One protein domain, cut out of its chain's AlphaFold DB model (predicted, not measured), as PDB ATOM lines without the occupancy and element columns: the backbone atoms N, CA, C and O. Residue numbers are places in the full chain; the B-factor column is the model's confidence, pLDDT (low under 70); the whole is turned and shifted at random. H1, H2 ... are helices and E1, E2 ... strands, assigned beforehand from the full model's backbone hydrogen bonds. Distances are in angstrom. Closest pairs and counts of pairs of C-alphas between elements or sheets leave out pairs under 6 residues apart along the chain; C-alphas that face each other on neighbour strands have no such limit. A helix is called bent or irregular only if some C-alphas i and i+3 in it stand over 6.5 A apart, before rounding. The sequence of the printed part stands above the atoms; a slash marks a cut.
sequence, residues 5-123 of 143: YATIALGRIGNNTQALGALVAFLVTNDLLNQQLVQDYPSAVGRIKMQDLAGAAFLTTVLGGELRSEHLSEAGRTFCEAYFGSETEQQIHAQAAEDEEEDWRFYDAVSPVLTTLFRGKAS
ATOM      1  N   TYR A   5     -52.937  34.744  19.676       94.94
ATOM      2  CA  TYR A   5     -53.471  34.253  18.411       94.94
ATOM      3  C   TYR A   5     -53.615  32.731  18.417       94.94
ATOM      4  O   TYR A   5     -54.643  32.213  17.998       94.94
ATOM      5  N   ALA A   6     -52.603  32.020  18.919       94.06
ATOM      6  CA  ALA A   6     -52.618  30.565  18.997       94.06
ATOM      7  C   ALA A   6     -51.741  30.048  20.138       94.06
ATOM      8  O   ALA A   6     -50.733  30.664  20.490       94.06
ATOM      9  N   THR A   7     -52.098  28.874  20.649       94.88
ATOM     10  CA  THR A   7     -51.324  28.114  21.633       94.88
ATOM     11  C   THR A   7     -51.068  26.725  21.068       94.88
ATOM     12  O   THR A   7     -51.963  26.114  20.475       94.88
ATOM     13  N   ILE A   8     -49.847  26.224  21.241       92.25
ATOM     14  CA  ILE A   8     -49.511  24.867  20.828       92.25
ATOM     15  C   ILE A   8     -50.316  23.852  21.646       92.25
ATOM     16  O   ILE A   8     -50.385  23.916  22.873       92.25
ATOM     17  N   ALA A   9     -50.934  22.909  20.951       90.06
ATOM     18  CA  ALA A   9     -51.692  21.816  21.522       90.06
ATOM     19  C   ALA A   9     -50.998  20.504  21.150       90.06
ATOM     20  O   ALA A   9     -50.926  20.120  19.982       90.06
ATOM     21  N   LEU A  10     -50.464  19.833  22.171       82.31
ATOM     22  CA  LEU A  10     -49.757  18.561  22.049       82.31
ATOM     23  C   LEU A  10     -50.708  17.415  22.420       82.31
ATOM     24  O   LEU A  10     -51.319  17.439  23.487       82.31
ATOM     25  N   GLY A  11     -50.821  16.392  21.570       73.00
ATOM     26  CA  GLY A  11     -51.646  15.207  21.842       73.00
ATOM     27  C   GLY A  11     -52.214  14.564  20.577       73.00
ATOM     28  O   GLY A  11     -51.990  15.051  19.482       73.00
ATOM     29  N   ARG A  12     -52.959  13.456  20.715       62.75
ATOM     30  CA  ARG A  12     -53.619  12.783  19.570       62.75
ATOM     31  C   ARG A  12     -54.877  13.500  19.075       62.75
ATOM     32  O   ARG A  12     -55.298  13.279  17.950       62.75
ATOM     33  N   ILE A  13     -55.503  14.312  19.923       66.56
ATOM     34  CA  ILE A  13     -56.736  15.038  19.612       66.56
ATOM     35  C   ILE A  13     -56.403  16.524  19.641       66.56
ATOM     36  O   ILE A  13     -55.878  17.007  20.642       66.56
ATOM     37  N   GLY A  14     -56.705  17.232  18.550       70.62
ATOM     38  CA  GLY A  14     -56.448  18.669  18.443       70.62
ATOM     39  C   GLY A  14     -54.970  19.037  18.295       70.62
ATOM     40  O   GLY A  14     -54.607  20.160  18.631       70.62
ATOM     41  N   ASN A  15     -54.123  18.114  17.813       85.31
ATOM     42  CA  ASN A  15     -52.731  18.423  17.488       85.31
ATOM     43  C   ASN A  15     -52.680  19.535  16.439       85.31
ATOM     44  O   ASN A  15     -53.233  19.385  15.352       85.31
ATOM     45  N   ASN A  16     -52.003  20.631  16.754       92.12
ATOM     46  CA  ASN A  16     -51.790  21.734  15.821       92.12
ATOM     47  C   ASN A  16     -50.302  22.016  15.577       92.12
ATOM     48  O   ASN A  16     -49.962  23.042  14.994       92.12
ATOM     49  N   THR A  17     -49.419  21.114  16.014       93.50
ATOM     50  CA  THR A  17     -47.964  21.311  16.024       93.50
ATOM     51  C   THR A  17     -47.421  21.621  14.634       93.50
ATOM     52  O   THR A  17     -46.724  22.615  14.462       93.50
ATOM     53  N   GLN A  18     -47.773  20.811  13.636       93.94
ATOM     54  CA  GLN A  18     -47.255  20.953  12.276       93.94
ATOM     55  C   GLN A  18     -47.847  22.186  11.570       93.94
ATOM     56  O   GLN A  18     -47.107  22.993  11.009       93.94
ATOM     57  N   ALA A  19     -49.164  22.404  11.692       95.12
ATOM     58  CA  ALA A  19     -49.849  23.580  11.148       95.12
ATOM     59  C   ALA A  19     -49.296  24.897  11.726       95.12
ATOM     60  O   ALA A  19     -48.905  25.798  10.978       95.12
ATOM     61  N   LEU A  20     -49.188  24.997  13.057       95.88
ATOM     62  CA  LEU A  20     -48.589  26.162  13.712       95.88
ATOM     63  C   LEU A  20     -47.089  26.265  13.435       95.88
ATOM     64  O   LEU A  20     -46.567  27.373  13.324       95.88
ATOM     65  N   GLY A  21     -46.396  25.138  13.288       96.38
ATOM     66  CA  GLY A  21     -44.995  25.104  12.893       96.38
ATOM     67  C   GLY A  21     -44.775  25.749  11.528       96.38
ATOM     68  O   GLY A  21     -43.944  26.649  11.409       96.38
ATOM     69  N   ALA A  22     -45.569  25.378  10.524       97.19
ATOM     70  CA  ALA A  22     -45.507  25.984   9.198       97.19
ATOM     71  C   ALA A  22     -45.853  27.480   9.224       97.19
ATOM     72  O   ALA A  22     -45.163  28.284   8.594       97.19
ATOM     73  N   LEU A  23     -46.869  27.876  10.000       98.00
ATOM     74  CA  LEU A  23     -47.213  29.286  10.191       98.00
ATOM     75  C   LEU A  23     -46.042  30.077  10.791       98.00
ATOM     76  O   LEU A  23     -45.693  31.148  10.296       98.00
ATOM     77  N   VAL A  24     -45.409  29.561  11.845       98.00
ATOM     78  CA  VAL A  24     -44.276  30.227  12.504       98.00
ATOM     79  C   VAL A  24     -43.063  30.298  11.579       98.00
ATOM     80  O   VAL A  24     -42.446  31.359  11.476       98.00
ATOM     81  N   ALA A  25     -42.759  29.226  10.847       98.00
ATOM     82  CA  ALA A  25     -41.708  29.238   9.833       98.00
ATOM     83  C   ALA A  25     -41.972  30.311   8.762       98.00
ATOM     84  O   ALA A  25     -41.058  31.053   8.391       98.00
ATOM     85  N   PHE A  26     -43.228  30.468   8.331       98.25
ATOM     86  CA  PHE A  26     -43.630  31.508   7.385       98.25
ATOM     87  C   PHE A  26     -43.410  32.916   7.947       98.25
ATOM     88  O   PHE A  26     -42.829  33.766   7.268       98.25
ATOM     89  N   LEU A  27     -43.830  33.163   9.192       98.25
ATOM     90  CA  LEU A  27     -43.663  34.456   9.861       98.25
ATOM     91  C   LEU A  27     -42.186  34.855   9.973       98.25
ATOM     92  O   LEU A  27     -41.831  35.997   9.689       98.25
ATOM     93  N   VAL A  28     -41.321  33.913  10.349       97.75
ATOM     94  CA  VAL A  28     -39.876  34.151  10.469       97.75
ATOM     95  C   VAL A  28     -39.239  34.393   9.098       97.75
ATOM     96  O   VAL A  28     -38.442  35.317   8.934       97.75
ATOM     97  N   THR A  29     -39.589  33.576   8.102       97.19
ATOM     98  CA  THR A  29     -39.002  33.640   6.753       97.19
ATOM     99  C   THR A  29     -39.364  34.936   6.028       97.19
ATOM    100  O   THR A  29     -38.563  35.439   5.246       97.19
ATOM    101  N   ASN A  30     -40.534  35.508   6.325       96.94
ATOM    102  CA  ASN A  30     -41.028  36.745   5.715       96.94
ATOM    103  C   ASN A  30     -40.824  37.991   6.598       96.94
ATOM    104  O   ASN A  30     -41.460  39.015   6.354       96.94
ATOM    105  N   ASP A  31     -39.966  37.913   7.624       96.81
ATOM    106  CA  ASP A  31     -39.631  39.039   8.511       96.81
ATOM    107  C   ASP A  31     -40.865  39.690   9.180       96.81
ATOM    108  O   ASP A  31     -40.955  40.904   9.372       96.81
ATOM    109  N   LEU A  32     -41.842  38.860   9.564       97.69
ATOM    110  CA  LEU A  32     -43.103  39.282  10.190       97.69
ATOM    111  C   LEU A  32     -43.050  39.298  11.726       97.69
ATOM    112  O   LEU A  32     -44.040  39.618  12.390       97.69
ATOM    113  N   LEU A  33     -41.894  38.982  12.303       97.69
ATOM    114  CA  LEU A  33     -41.652  39.085  13.736       97.69
ATOM    115  C   LEU A  33     -41.311  40.517  14.143       97.69
ATOM    116  O   LEU A  33     -40.837  41.323  13.341       97.69
ATOM    117  N   ASN A  34     -41.551  40.844  15.410       96.81
ATOM    118  CA  ASN A  34     -41.100  42.117  15.955       96.81
ATOM    119  C   ASN A  34     -39.552  42.176  15.911       96.81
ATOM    120  O   ASN A  34     -38.871  41.162  16.069       96.81
ATOM    121  N   GLN A  35     -38.991  43.374  15.728       96.06
ATOM    122  CA  GLN A  35     -37.545  43.548  15.566       96.06
ATOM    123  C   GLN A  35     -36.738  43.228  16.835       96.06
ATOM    124  O   GLN A  35     -35.646  42.678  16.729       96.06
ATOM    125  N   GLN A  36     -37.266  43.546  18.019       96.25
ATOM    126  CA  GLN A  36     -36.615  43.252  19.299       96.25
ATOM    127  C   GLN A  36     -36.418  41.741  19.484       96.25
ATOM    128  O   GLN A  36     -35.320  41.294  19.773       96.25
ATOM    129  N   LEU A  37     -37.445  40.940  19.201       95.75
ATOM    130  CA  LEU A  37     -37.406  39.483  19.276       95.75
ATOM    131  C   LEU A  37     -36.363  38.906  18.308       95.75
ATOM    132  O   LEU A  37     -35.627  37.986  18.655       95.75
ATOM    133  N   VAL A  38     -36.267  39.463  17.097       96.81
ATOM    134  CA  VAL A  38     -35.242  39.062  16.121       96.81
ATOM    135  C   VAL A  38     -33.831  39.389  16.626       96.81
ATOM    136  O   VAL A  38     -32.906  38.616  16.384       96.81
ATOM    137  N   GLN A  39     -33.661  40.503  17.342       96.88
ATOM    138  CA  GLN A  39     -32.387  40.900  17.953       96.88
ATOM    139  C   GLN A  39     -32.034  40.083  19.199       96.88
ATOM    140  O   GLN A  39     -30.853  39.825  19.428       96.88
ATOM    141  N   ASP A  40     -33.033  39.652  19.966       97.44
ATOM    142  CA  ASP A  40     -32.848  38.828  21.160       97.44
ATOM    143  C   ASP A  40     -32.513  37.369  20.787       97.44
ATOM    144  O   ASP A  40     -31.732  36.712  21.478       97.44
ATOM    145  N   TYR A  41     -33.043  36.868  19.659       97.12
ATOM    146  CA  TYR A  41     -32.881  35.476  19.211       97.12
ATOM    147  C   TYR A  41     -32.369  35.322  17.760       97.12
ATOM    148  O   TYR A  41     -32.936  34.548  16.976       97.12
ATOM    149  N   PRO A  42     -31.256  35.975  17.367       96.69
ATOM    150  CA  PRO A  42     -30.803  36.011  15.976       96.69
ATOM    151  C   PRO A  42     -30.385  34.629  15.456       96.69
ATOM    152  O   PRO A  42     -30.608  34.308  14.290       96.69
ATOM    153  N   SER A  43     -29.821  33.781  16.325       97.50
ATOM    154  CA  SER A  43     -29.430  32.413  15.964       97.50
ATOM    155  C   SER A  43     -30.646  31.548  15.626       97.50
ATOM    156  O   SER A  43     -30.657  30.901  14.582       97.50
ATOM    157  N   ALA A  44     -31.696  31.571  16.452       97.12
ATOM    158  CA  ALA A  44     -32.897  30.773  16.212       97.12
ATOM    159  C   ALA A  44     -33.624  31.212  14.930       97.12
ATOM    160  O   ALA A  44     -34.023  30.370  14.127       97.12
ATOM    161  N   VAL A  45     -33.712  32.527  14.693       97.44
ATOM    162  CA  VAL A  45     -34.248  33.093  13.445       97.44
ATOM    163  C   VAL A  45     -33.425  32.641  12.238       97.44
ATOM    164  O   VAL A  45     -33.987  32.190  11.240       97.44
ATOM    165  N   GLY A  46     -32.094  32.715  12.329       97.06
ATOM    166  CA  GLY A  46     -31.197  32.256  11.268       97.06
ATOM    167  C   GLY A  46     -31.385  30.776  10.938       97.06
ATOM    168  O   GLY A  46     -31.464  30.418   9.767       97.06
ATOM    169  N   ARG A  47     -31.537  29.924  11.957       97.94
ATOM    170  CA  ARG A  47     -31.743  28.481  11.769       97.94
ATOM    171  C   ARG A  47     -33.072  28.154  11.092       97.94
ATOM    172  O   ARG A  47     -33.093  27.275  10.243       97.94
ATOM    173  N   ILE A  48     -34.149  28.887  11.385       97.56
ATOM    174  CA  ILE A  48     -35.418  28.755  10.645       97.56
ATOM    175  C   ILE A  48     -35.211  29.119   9.170       97.56
ATOM    176  O   ILE A  48     -35.606  28.364   8.289       97.56
ATOM    177  N   LYS A  49     -34.534  30.240   8.883       95.44
ATOM    178  CA  LYS A  49     -34.259  30.678   7.501       95.44
ATOM    179  C   LYS A  49     -33.359  29.707   6.725       95.44
ATOM    180  O   LYS A  49     -33.457  29.636   5.507       95.44
ATOM    181  N   MET A  50     -32.495  28.969   7.421       96.38
ATOM    182  CA  MET A  50     -31.658  27.902   6.855       96.38
ATOM    183  C   MET A  50     -32.352  26.537   6.817       96.38
ATOM    184  O   MET A  50     -31.730  25.561   6.416       96.38
ATOM    185  N   GLN A  51     -33.608  26.461   7.255       96.00
ATOM    186  CA  GLN A  51     -34.363  25.222   7.399       96.00
ATOM    187  C   GLN A  51     -33.729  24.182   8.349       96.00
ATOM    188  O   GLN A  51     -34.001  22.990   8.275       96.00
ATOM    189  N   ASP A  52     -32.914  24.633   9.301       94.88
ATOM    190  CA  ASP A  52     -32.232  23.795  10.302       94.88
ATOM    191  C   ASP A  52     -32.995  23.708  11.643       94.88
ATOM    192  O   ASP A  52     -32.687  22.898  12.517       94.88
ATOM    193  N   LEU A  53     -34.008  24.554  11.840       96.00
ATOM    194  CA  LEU A  53     -34.864  24.540  13.026       96.00
ATOM    195  C   LEU A  53     -36.327  24.545  12.602       96.00
ATOM    196  O   LEU A  53     -36.746  25.478  11.935       96.00
ATOM    197  N   ALA A  54     -37.112  23.558  13.028       95.50
ATOM    198  CA  ALA A  54     -38.543  23.523  12.746       95.50
ATOM    199  C   ALA A  54     -39.297  24.686  13.412       95.50
ATOM    200  O   ALA A  54     -38.999  25.084  14.544       95.50
ATOM    201  N   GLY A  55     -40.343  25.190  12.752       95.94
ATOM    202  CA  GLY A  55     -41.158  26.280  13.294       95.94
ATOM    203  C   GLY A  55     -41.861  25.928  14.608       95.94
ATOM    204  O   GLY A  55     -41.952  26.773  15.495       95.94
ATOM    205  N   ALA A  56     -42.274  24.671  14.798       94.56
ATOM    206  CA  ALA A  56     -42.852  24.210  16.062       94.56
ATOM    207  C   ALA A  56     -41.826  24.228  17.211       94.56
ATOM    208  O   ALA A  56     -42.140  24.608  18.346       94.56
ATOM    209  N   ALA A  57     -40.571  23.879  16.914       95.56
ATOM    210  CA  ALA A  57     -39.474  23.988  17.871       95.56
ATOM    211  C   ALA A  57     -39.193  25.458  18.220       95.56
ATOM    212  O   ALA A  57     -39.013  25.787  19.390       95.56
ATOM    213  N   PHE A  58     -39.231  26.370  17.246       96.94
ATOM    214  CA  PHE A  58     -39.128  27.809  17.513       96.94
ATOM    215  C   PHE A  58     -40.293  28.322  18.376       96.94
ATOM    216  O   PHE A  58     -40.067  29.027  19.358       96.94
ATOM    217  N   LEU A  59     -41.534  27.925  18.070       96.38
ATOM    218  CA  LEU A  59     -42.726  28.296  18.841       96.38
ATOM    219  C   LEU A  59     -42.591  27.898  20.313       96.38
ATOM    220  O   LEU A  59     -42.855  28.698  21.201       96.38
ATOM    221  N   THR A  60     -42.153  26.673  20.580       94.62
ATOM    222  CA  THR A  60     -42.024  26.155  21.949       94.62
ATOM    223  C   THR A  60     -40.835  26.736  22.705       94.62
ATOM    224  O   THR A  60     -40.966  27.061  23.881       94.62
ATOM    225  N   THR A  61     -39.684  26.889  22.047       94.31
ATOM    226  CA  THR A  61     -38.430  27.270  22.723       94.31
ATOM    227  C   THR A  61     -38.197  28.775  22.797       94.31
ATOM    228  O   THR A  61     -37.625  29.242  23.777       94.31
ATOM    229  N   VAL A  62     -38.644  29.534  21.793       95.81
ATOM    230  CA  VAL A  62     -38.447  30.992  21.714       95.81
ATOM    231  C   VAL A  62     -39.708  31.744  22.124       95.81
ATOM    232  O   VAL A  62     -39.624  32.727  22.852       95.81
ATOM    233  N   LEU A  63     -40.883  31.279  21.686       95.69
ATOM    234  CA  LEU A  63     -42.161  31.959  21.950       95.69
ATOM    235  C   LEU A  63     -42.927  31.379  23.153       95.69
ATOM    236  O   LEU A  63     -44.048  31.797  23.431       95.69
ATOM    237  N   GLY A  64     -42.356  30.396  23.856       93.94
ATOM    238  CA  GLY A  64     -42.970  29.790  25.043       93.94
ATOM    239  C   GLY A  64     -44.230  28.962  24.763       93.94
ATOM    240  O   GLY A  64     -45.021  28.728  25.669       93.94
ATOM    241  N   GLY A  65     -44.430  28.522  23.520       94.56
ATOM    242  CA  GLY A  65     -45.582  27.724  23.094       94.56
ATOM    243  C   GLY A  65     -46.792  28.544  22.645       94.56
ATOM    244  O   GLY A  65     -47.810  27.961  22.274       94.56
ATOM    245  N   GLU A  66     -46.698  29.874  22.638       96.25
ATOM    246  CA  GLU A  66     -47.814  30.756  22.293       96.25
ATOM    247  C   GLU A  66     -47.410  31.805  21.262       96.25
ATOM    248  O   GLU A  66     -46.401  32.498  21.385       96.25
ATOM    249  N   LEU A  67     -48.244  31.982  20.243       96.62
ATOM    250  CA  LEU A  67     -48.106  33.079  19.300       96.62
ATOM    251  C   LEU A  67     -48.918  34.274  19.806       96.62
ATOM    252  O   LEU A  67     -50.149  34.267  19.771       96.62
ATOM    253  N   ARG A  68     -48.221  35.305  20.283       96.56
ATOM    254  CA  ARG A  68     -48.804  36.521  20.865       96.56
ATOM    255  C   ARG A  68     -48.579  37.721  19.954       96.56
ATOM    256  O   ARG A  68     -47.608  37.767  19.203       96.56
ATOM    257  N   SER A  69     -49.445  38.727  20.047       96.12
ATOM    258  CA  SER A  69     -49.340  39.939  19.223       96.12
ATOM    259  C   SER A  69     -48.061  40.742  19.460       96.12
ATOM    260  O   SER A  69     -47.575  41.410  18.546       96.12
ATOM    261  N   GLU A  70     -47.467  40.627  20.647       95.88
ATOM    262  CA  GLU A  70     -46.162  41.207  20.970       95.88
ATOM    263  C   GLU A  70     -45.003  40.562  20.206       95.88
ATOM    264  O   GLU A  70     -44.028  41.251  19.933       95.88
ATOM    265  N   HIS A  71     -45.110  39.298  19.783       97.06
ATOM    266  CA  HIS A  71     -44.069  38.616  19.002       97.06
ATOM    267  C   HIS A  71     -43.992  39.121  17.553       97.06
ATOM    268  O   HIS A  71     -43.035  38.826  16.838       97.06
ATOM    269  N   LEU A  72     -44.996  39.881  17.109       97.75
ATOM    270  CA  LEU A  72     -45.226  40.219  15.710       97.75
ATOM    271  C   LEU A  72     -44.969  41.700  15.423       97.75
ATOM    272  O   LEU A  72     -45.263  42.586  16.240       97.75
ATOM    273  N   SER A  73     -44.471  41.963  14.215       97.25
ATOM    274  CA  SER A  73     -44.485  43.300  13.623       97.25
ATOM    275  C   SER A  73     -45.919  43.716  13.275       97.25
ATOM    276  O   SER A  73     -46.851  42.913  13.331       97.25
ATOM    277  N   GLU A  74     -46.125  44.975  12.889       95.81
ATOM    278  CA  GLU A  74     -47.440  45.451  12.432       95.81
ATOM    279  C   GLU A  74     -47.969  44.643  11.232       95.81
ATOM    280  O   GLU A  74     -49.132  44.230  11.210       95.81
ATOM    281  N   ALA A  75     -47.089  44.334  10.274       95.75
ATOM    282  CA  ALA A  75     -47.416  43.481   9.136       95.75
ATOM    283  C   ALA A  75     -47.750  42.046   9.578       95.75
ATOM    284  O   ALA A  75     -48.716  41.464   9.084       95.75
ATOM    285  N   GLY A  76     -47.003  41.498  10.544       96.94
ATOM    286  CA  GLY A  76     -47.273  40.176  11.108       96.94
ATOM    287  C   GLY A  76     -48.631  40.087  11.798       96.94
ATOM    288  O   GLY A  76     -49.369  39.137  11.559       96.94
ATOM    289  N   ARG A  77     -49.017  41.103  12.580       96.69
ATOM    290  CA  ARG A  77     -50.349  41.166  13.216       96.69
ATOM    291  C   ARG A  77     -51.462  41.214  12.178       96.69
ATOM    292  O   ARG A  77     -52.384  40.410  12.243       96.69
ATOM    293  N   THR A  78     -51.323  42.086  11.179       95.56
ATOM    294  CA  THR A  78     -52.296  42.220  10.082       95.56
ATOM    295  C   THR A  78     -52.480  40.906   9.322       95.56
ATOM    296  O   THR A  78     -53.593  40.554   8.925       95.56
ATOM    297  N   PHE A  79     -51.384  40.178   9.103       96.44
ATOM    298  CA  PHE A  79     -51.414  38.860   8.487       96.44
ATOM    299  C   PHE A  79     -52.094  37.826   9.392       96.44
ATOM    300  O   PHE A  79     -53.004  37.144   8.933       96.44
ATOM    301  N   CYS A  80     -51.719  37.740  10.673       96.19
ATOM    302  CA  CYS A  80     -52.330  36.806  11.619       96.19
ATOM    303  C   CYS A  80     -53.837  37.050  11.774       96.19
ATOM    304  O   CYS A  80     -54.608  36.100  11.741       96.19
ATOM    305  N   GLU A  81     -54.284  38.302  11.844       94.81
ATOM    306  CA  GLU A  81     -55.713  38.651  11.876       94.81
ATOM    307  C   GLU A  81     -56.475  38.227  10.615       94.81
ATOM    308  O   GLU A  81     -57.675  37.980  10.676       94.81
ATOM    309  N   ALA A  82     -55.801  38.157   9.465       94.31
ATOM    310  CA  ALA A  82     -56.390  37.644   8.231       94.31
ATOM    311  C   ALA A  82     -56.320  36.114   8.131       94.31
ATOM    312  O   ALA A  82     -57.096  35.523   7.386       94.31
ATOM    313  N   TYR A  83     -55.370  35.494   8.828       96.19
ATOM    314  CA  TYR A  83     -55.149  34.055   8.833       96.19
ATOM    315  C   TYR A  83     -56.100  33.338   9.794       96.19
ATOM    316  O   TYR A  83     -56.816  32.433   9.372       96.19
ATOM    317  N   PHE A  84     -56.140  33.750  11.060       94.94
ATOM    318  CA  PHE A  84     -56.955  33.097  12.082       94.94
ATOM    319  C   PHE A  84     -58.449  33.355  11.835       94.94
ATOM    320  O   PHE A  84     -58.888  34.497  11.708       94.94
ATOM    321  N   GLY A  85     -59.230  32.282  11.756       91.75
ATOM    322  CA  GLY A  85     -60.635  32.250  11.356       91.75
ATOM    323  C   GLY A  85     -60.870  32.144   9.845       91.75
ATOM    324  O   GLY A  85     -62.026  32.151   9.421       91.75
ATOM    325  N   SER A  86     -59.820  32.065   9.022       93.75
ATOM    326  CA  SER A  86     -59.952  32.012   7.559       93.75
ATOM    327  C   SER A  86     -60.103  30.590   7.011       93.75
ATOM    328  O   SER A  86     -59.739  29.606   7.652       93.75
ATOM    329  N   GLU A  87     -60.569  30.484   5.764       94.69
ATOM    330  CA  GLU A  87     -60.558  29.219   5.011       94.69
ATOM    331  C   GLU A  87     -59.132  28.662   4.854       94.69
ATOM    332  O   GLU A  87     -58.935  27.451   4.889       94.69
ATOM    333  N   THR A  88     -58.124  29.538   4.757       95.19
ATOM    334  CA  THR A  88     -56.710  29.150   4.664       95.19
ATOM    335  C   THR A  88     -56.227  28.430   5.921       95.19
ATOM    336  O   THR A  88     -55.504  27.441   5.817       95.19
ATOM    337  N   GLU A  89     -56.614  28.902   7.109       95.69
ATOM    338  CA  GLU A  89     -56.299  28.209   8.365       95.69
ATOM    339  C   GLU A  89     -56.930  26.815   8.367       95.69
ATOM    340  O   GLU A  89     -56.233  25.826   8.586       95.69
ATOM    341  N   GLN A  90     -58.227  26.724   8.058       94.06
ATOM    342  CA  GLN A  90     -58.950  25.450   8.041       94.06
ATOM    343  C   GLN A  90     -58.322  24.452   7.063       94.06
ATOM    344  O   GLN A  90     -58.134  23.289   7.417       94.06
ATOM    345  N   GLN A  91     -57.947  24.909   5.865       94.19
ATOM    346  CA  GLN A  91     -57.274  24.087   4.863       94.19
ATOM    347  C   GLN A  91     -55.934  23.545   5.374       94.19
ATOM    348  O   GLN A  91     -55.666  22.354   5.241       94.19
ATOM    349  N   ILE A  92     -55.097  24.399   5.967       94.38
ATOM    350  CA  ILE A  92     -53.772  23.997   6.462       94.38
ATOM    351  C   ILE A  92     -53.903  23.027   7.637       94.38
ATOM    352  O   ILE A  92     -53.180  22.036   7.694       94.38
ATOM    353  N   HIS A  93     -54.842  23.270   8.549       93.19
ATOM    354  CA  HIS A  93     -55.113  22.353   9.652       93.19
ATOM    355  C   HIS A  93     -55.660  21.003   9.175       93.19
ATOM    356  O   HIS A  93     -55.276  19.976   9.728       93.19
ATOM    357  N   ALA A  94     -56.525  20.987   8.157       91.75
ATOM    358  CA  ALA A  94     -57.016  19.748   7.560       91.75
ATOM    359  C   ALA A  94     -55.876  18.960   6.903       91.75
ATOM    360  O   ALA A  94     -55.726  17.773   7.171       91.75
ATOM    361  N   GLN A  95     -55.018  19.632   6.131       91.62
ATOM    362  CA  GLN A  95     -53.871  18.991   5.493       91.62
ATOM    363  C   GLN A  95     -52.885  18.422   6.527       91.62
ATOM    364  O   GLN A  95     -52.445  17.287   6.390       91.62
ATOM    365  N   ALA A  96     -52.601  19.163   7.604       90.31
ATOM    366  CA  ALA A  96     -51.742  18.690   8.695       90.31
ATOM    367  C   ALA A  96     -52.326  17.494   9.470       90.31
ATOM    368  O   ALA A  96     -51.601  16.760  10.134       90.31
ATOM    369  N   ALA A  97     -53.651  17.322   9.450       87.06
ATOM    370  CA  ALA A  97     -54.312  16.195  10.100       87.06
ATOM    371  C   ALA A  97     -54.297  14.922   9.238       87.06
ATOM    372  O   ALA A  97     -54.422  13.824   9.782       87.06
ATOM    373  N   GLU A  98     -54.182  15.064   7.916       84.00
ATOM    374  CA  GLU A  98     -54.137  13.948   6.966       84.00
ATOM    375  C   GLU A  98     -52.710  13.434   6.743       84.00
ATOM    376  O   GLU A  98     -52.511  12.224   6.625       84.00
ATOM    377  N   ASP A  99     -51.732  14.340   6.729       70.25
ATOM    378  CA  ASP A  99     -50.345  14.047   6.376       70.25
ATOM    379  C   ASP A  99     -49.396  14.243   7.571       70.25
ATOM    380  O   ASP A  99     -49.044  15.363   7.941       70.25
ATOM    381  N   GLU A 100     -48.875  13.144   8.129       70.12
ATOM    382  CA  GLU A 100     -47.696  13.175   9.016       70.12
ATOM    383  C   GLU A 100     -46.402  13.372   8.194       70.12
ATOM    384  O   GLU A 100     -45.468  12.568   8.238       70.12
ATOM    385  N   GLU A 101     -46.355  14.433   7.385       76.81
ATOM    386  CA  GLU A 101     -45.157  14.817   6.635       76.81
ATOM    387  C   GLU A 101     -44.063  15.431   7.528       76.81
ATOM    388  O   GLU A 101     -44.301  15.966   8.612       76.81
ATOM    389  N   GLU A 102     -42.826  15.400   7.031       88.75
ATOM    390  CA  GLU A 102     -41.730  16.181   7.606       88.75
ATOM    391  C   GLU A 102     -42.067  17.684   7.583       88.75
ATOM    392  O   GLU A 102     -42.524  18.202   6.562       88.75
ATOM    393  N   ASP A 103     -41.785  18.399   8.679       90.75
ATOM    394  CA  ASP A 103     -42.165  19.806   8.886       90.75
ATOM    395  C   ASP A 103     -41.841  20.733   7.701       90.75
ATOM    396  O   ASP A 103     -42.656  21.584   7.335       90.75
ATOM    397  N   TRP A 104     -40.666  20.580   7.083       94.00
ATOM    398  CA  TRP A 104     -40.248  21.434   5.966       94.00
ATOM    399  C   TRP A 104     -40.928  21.096   4.647       94.00
ATOM    400  O   TRP A 104     -41.249  22.003   3.884       94.00
ATOM    401  N   ARG A 105     -41.229  19.818   4.409       94.12
ATOM    402  CA  ARG A 105     -42.019  19.406   3.244       94.12
ATOM    403  C   ARG A 105     -43.445  19.928   3.342       94.12
ATOM    404  O   ARG A 105     -43.955  20.505   2.383       94.12
ATOM    405  N   PHE A 106     -44.033  19.818   4.532       94.88
ATOM    406  CA  PHE A 106     -45.345  20.382   4.803       94.88
ATOM    407  C   PHE A 106     -45.340  21.909   4.633       94.88
ATOM    408  O   PHE A 106     -46.210  22.466   3.961       94.88
ATOM    409  N   TYR A 107     -44.325  22.598   5.171       95.62
ATOM    410  CA  TYR A 107     -44.141  24.035   4.959       95.62
ATOM    411  C   TYR A 107     -44.075  24.394   3.470       95.62
ATOM    412  O   TYR A 107     -44.789  25.300   3.036       95.62
ATOM    413  N   ASP A 108     -43.269  23.686   2.678       95.12
ATOM    414  CA  ASP A 108     -43.135  23.938   1.243       95.12
ATOM    415  C   ASP A 108     -44.477  23.784   0.517       95.12
ATOM    416  O   ASP A 108     -44.805  24.616  -0.335       95.12
ATOM    417  N   ALA A 109     -45.287  22.794   0.904       94.62
ATOM    418  CA  ALA A 109     -46.617  22.569   0.346       94.62
ATOM    419  C   ALA A 109     -47.599  23.716   0.653       94.62
ATOM    420  O   ALA A 109     -48.357  24.132  -0.229       94.62
ATOM    421  N   VAL A 110     -47.584  24.262   1.875       95.25
ATOM    422  CA  VAL A 110     -48.546  25.300   2.303       95.25
ATOM    423  C   VAL A 110     -48.058  26.736   2.074       95.25
ATOM    424  O   VAL A 110     -48.868  27.670   2.006       95.25
ATOM    425  N   SER A 111     -46.750  26.941   1.901       95.12
ATOM    426  CA  SER A 111     -46.139  28.264   1.712       95.12
ATOM    427  C   SER A 111     -46.735  29.089   0.555       95.12
ATOM    428  O   SER A 111     -46.883  30.306   0.731       95.12
ATOM    429  N   PRO A 112     -47.161  28.515  -0.596       96.12
ATOM    430  CA  PRO A 112     -47.764  29.296  -1.676       96.12
ATOM    431  C   PRO A 112     -49.128  29.874  -1.288       96.12
ATOM    432  O   PRO A 112     -49.459  30.999  -1.675       96.12
ATOM    433  N   VAL A 113     -49.909  29.136  -0.493       95.38
ATOM    434  CA  VAL A 113     -51.227  29.575  -0.017       95.38
ATOM    435  C   VAL A 113     -51.058  30.704   1.000       95.38
ATOM    436  O   VAL A 113     -51.675  31.762   0.853       95.38
ATOM    437  N   LEU A 114     -50.133  30.546   1.954       96.19
ATOM    438  CA  LEU A 114     -49.782  31.595   2.921       96.19
ATOM    439  C   LEU A 114     -49.258  32.860   2.224       96.19
ATOM    440  O   LEU A 114     -49.682  33.974   2.535       96.19
ATOM    441  N   THR A 115     -48.401  32.695   1.213       95.81
ATOM    442  CA  THR A 115     -47.891  33.801   0.389       95.81
ATOM    443  C   THR A 115     -49.014  34.509  -0.363       95.81
ATOM    444  O   THR A 115     -49.007  35.735  -0.474       95.81
ATOM    445  N   THR A 116     -49.990  33.763  -0.882       94.88
ATOM    446  CA  THR A 116     -51.143  34.331  -1.592       94.88
ATOM    447  C   THR A 116     -52.017  35.152  -0.650       94.88
ATOM    448  O   THR A 116     -52.359  36.285  -0.987       94.88
ATOM    449  N   LEU A 117     -52.304  34.637   0.550       93.88
ATOM    450  CA  LEU A 117     -53.022  35.369   1.596       93.88
ATOM    451  C   LEU A 117     -52.280  36.659   1.981       93.88
ATOM    452  O   LEU A 117     -52.874  37.737   2.027       93.88
ATOM    453  N   PHE A 118     -50.963  36.563   2.189       93.56
ATOM    454  CA  PHE A 118     -50.116  37.700   2.537       93.56
ATOM    455  C   PHE A 118     -50.095  38.774   1.432       93.56
ATOM    456  O   PHE A 118     -50.315  39.958   1.694       93.56
ATOM    457  N   ARG A 119     -49.915  38.371   0.166       89.69
ATOM    458  CA  ARG A 119     -49.908  39.286  -0.990       89.69
ATOM    459  C   ARG A 119     -51.276  39.878  -1.303       89.69
ATOM    460  O   ARG A 119     -51.341  41.036  -1.709       89.69
ATOM    461  N   GLY A 120     -52.355  39.124  -1.098       77.00
ATOM    462  CA  GLY A 120     -53.728  39.595  -1.302       77.00
ATOM    463  C   GLY A 120     -54.062  40.845  -0.483       77.00
ATOM    464  O   GLY A 120     -54.890  41.647  -0.907       77.00
ATOM    465  N   LYS A 121     -53.362  41.059   0.641       64.00
ATOM    466  CA  LYS A 121     -53.421  42.291   1.443       64.00
ATOM    467  C   LYS A 121     -52.339  43.323   1.103       64.00
ATOM    468  O   LYS A 121     -52.573  44.509   1.305       64.00
ATOM    469  N   ALA A 122     -51.183  42.903   0.585       55.31
ATOM    470  CA  ALA A 122     -50.112  43.809   0.152       55.31
ATOM    471  C   ALA A 122     -50.411  44.523  -1.182       55.31
ATOM    472  O   ALA A 122     -49.771  45.524  -1.508       55.31
ATOM    473  N   SER A 123     -51.378  44.036  -1.963       36.19
ATOM    474  CA  SER A 123     -51.863  44.754  -3.139       36.19
ATOM    475  C   SER A 123     -52.688  45.980  -2.711       36.19
ATOM    476  O   SER A 123     -53.702  45.811  -2.033       36.19
TER     477      SER A 123
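AT A GLANCE: This is residues 5 to 123 of the 143 residues of an uncharacterized protein of Gammaproteobacteria bacterium (UniProt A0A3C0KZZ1). Helix H1 is the core, with other helices packed crosswise round it: H4 and H7 cross it on opposite sides, while H6 and H3 meet it towards its two ends. H5 packs on H7, H2 lies at the rim near H3, and a tiny antiparallel sheet, E1 - E2, lies at the surface by H4 and H5. The printed part has 119 residues, mostly helix, in the order E1 H1 H2 H3 H4 E2 H5 H6 H7. It is compact, with a radius of gyration of the C-alphas of 13.1 A and spans of 36 by 33 by 23 A.

IN THESE COORDINATES: Find C-alpha 5 at (-53.471, 34.253, 18.411), where E1, residues 5 to 7, begins. H1, residues 17 to 29, runs 17.8 A; then come H2, 35 to 40, H3, 42 to 49, H4, 55 to 61, and E2, 66 to 68. H5, 74 to 83, spans 14.2 A and H6, 87 to 98, 16.7 A. H7, 103 to 122, runs 26.8 A to C-alpha 122 at (-50.112, 43.809, 0.152); it is irregular, with C-alphas 109 and 112 7.1 A apart, and has a kink of 47 degrees near residue 110.

HOW THE PARTS SIT: Begin at the hub, H1: it touches H4 about perpendicular, at 86 degrees, with C-alphas 21 and 56 closest, 3.9 A. H7 touches H1 at a steep tilt of 56 degrees, C-alphas 22 and 107 closest, 4.9 A. H6 and H7 form a hairpin, C-alphas 92 and 110 closest, 6.8 A. In the sheet, N 5 and O 67 are 2.8 A apart, within hydrogen-bond range. Every O i to N i+4 pair is within range in H1 to H6, and 13 of 16 in H7.

THE WHOLE: C-alphas 12 and 123, the farthest apart, are 39.3 A from each other. The printed part has no cut and no long link. Look for pLDDT under 70 at residues 12 to 13 and 121 to 123.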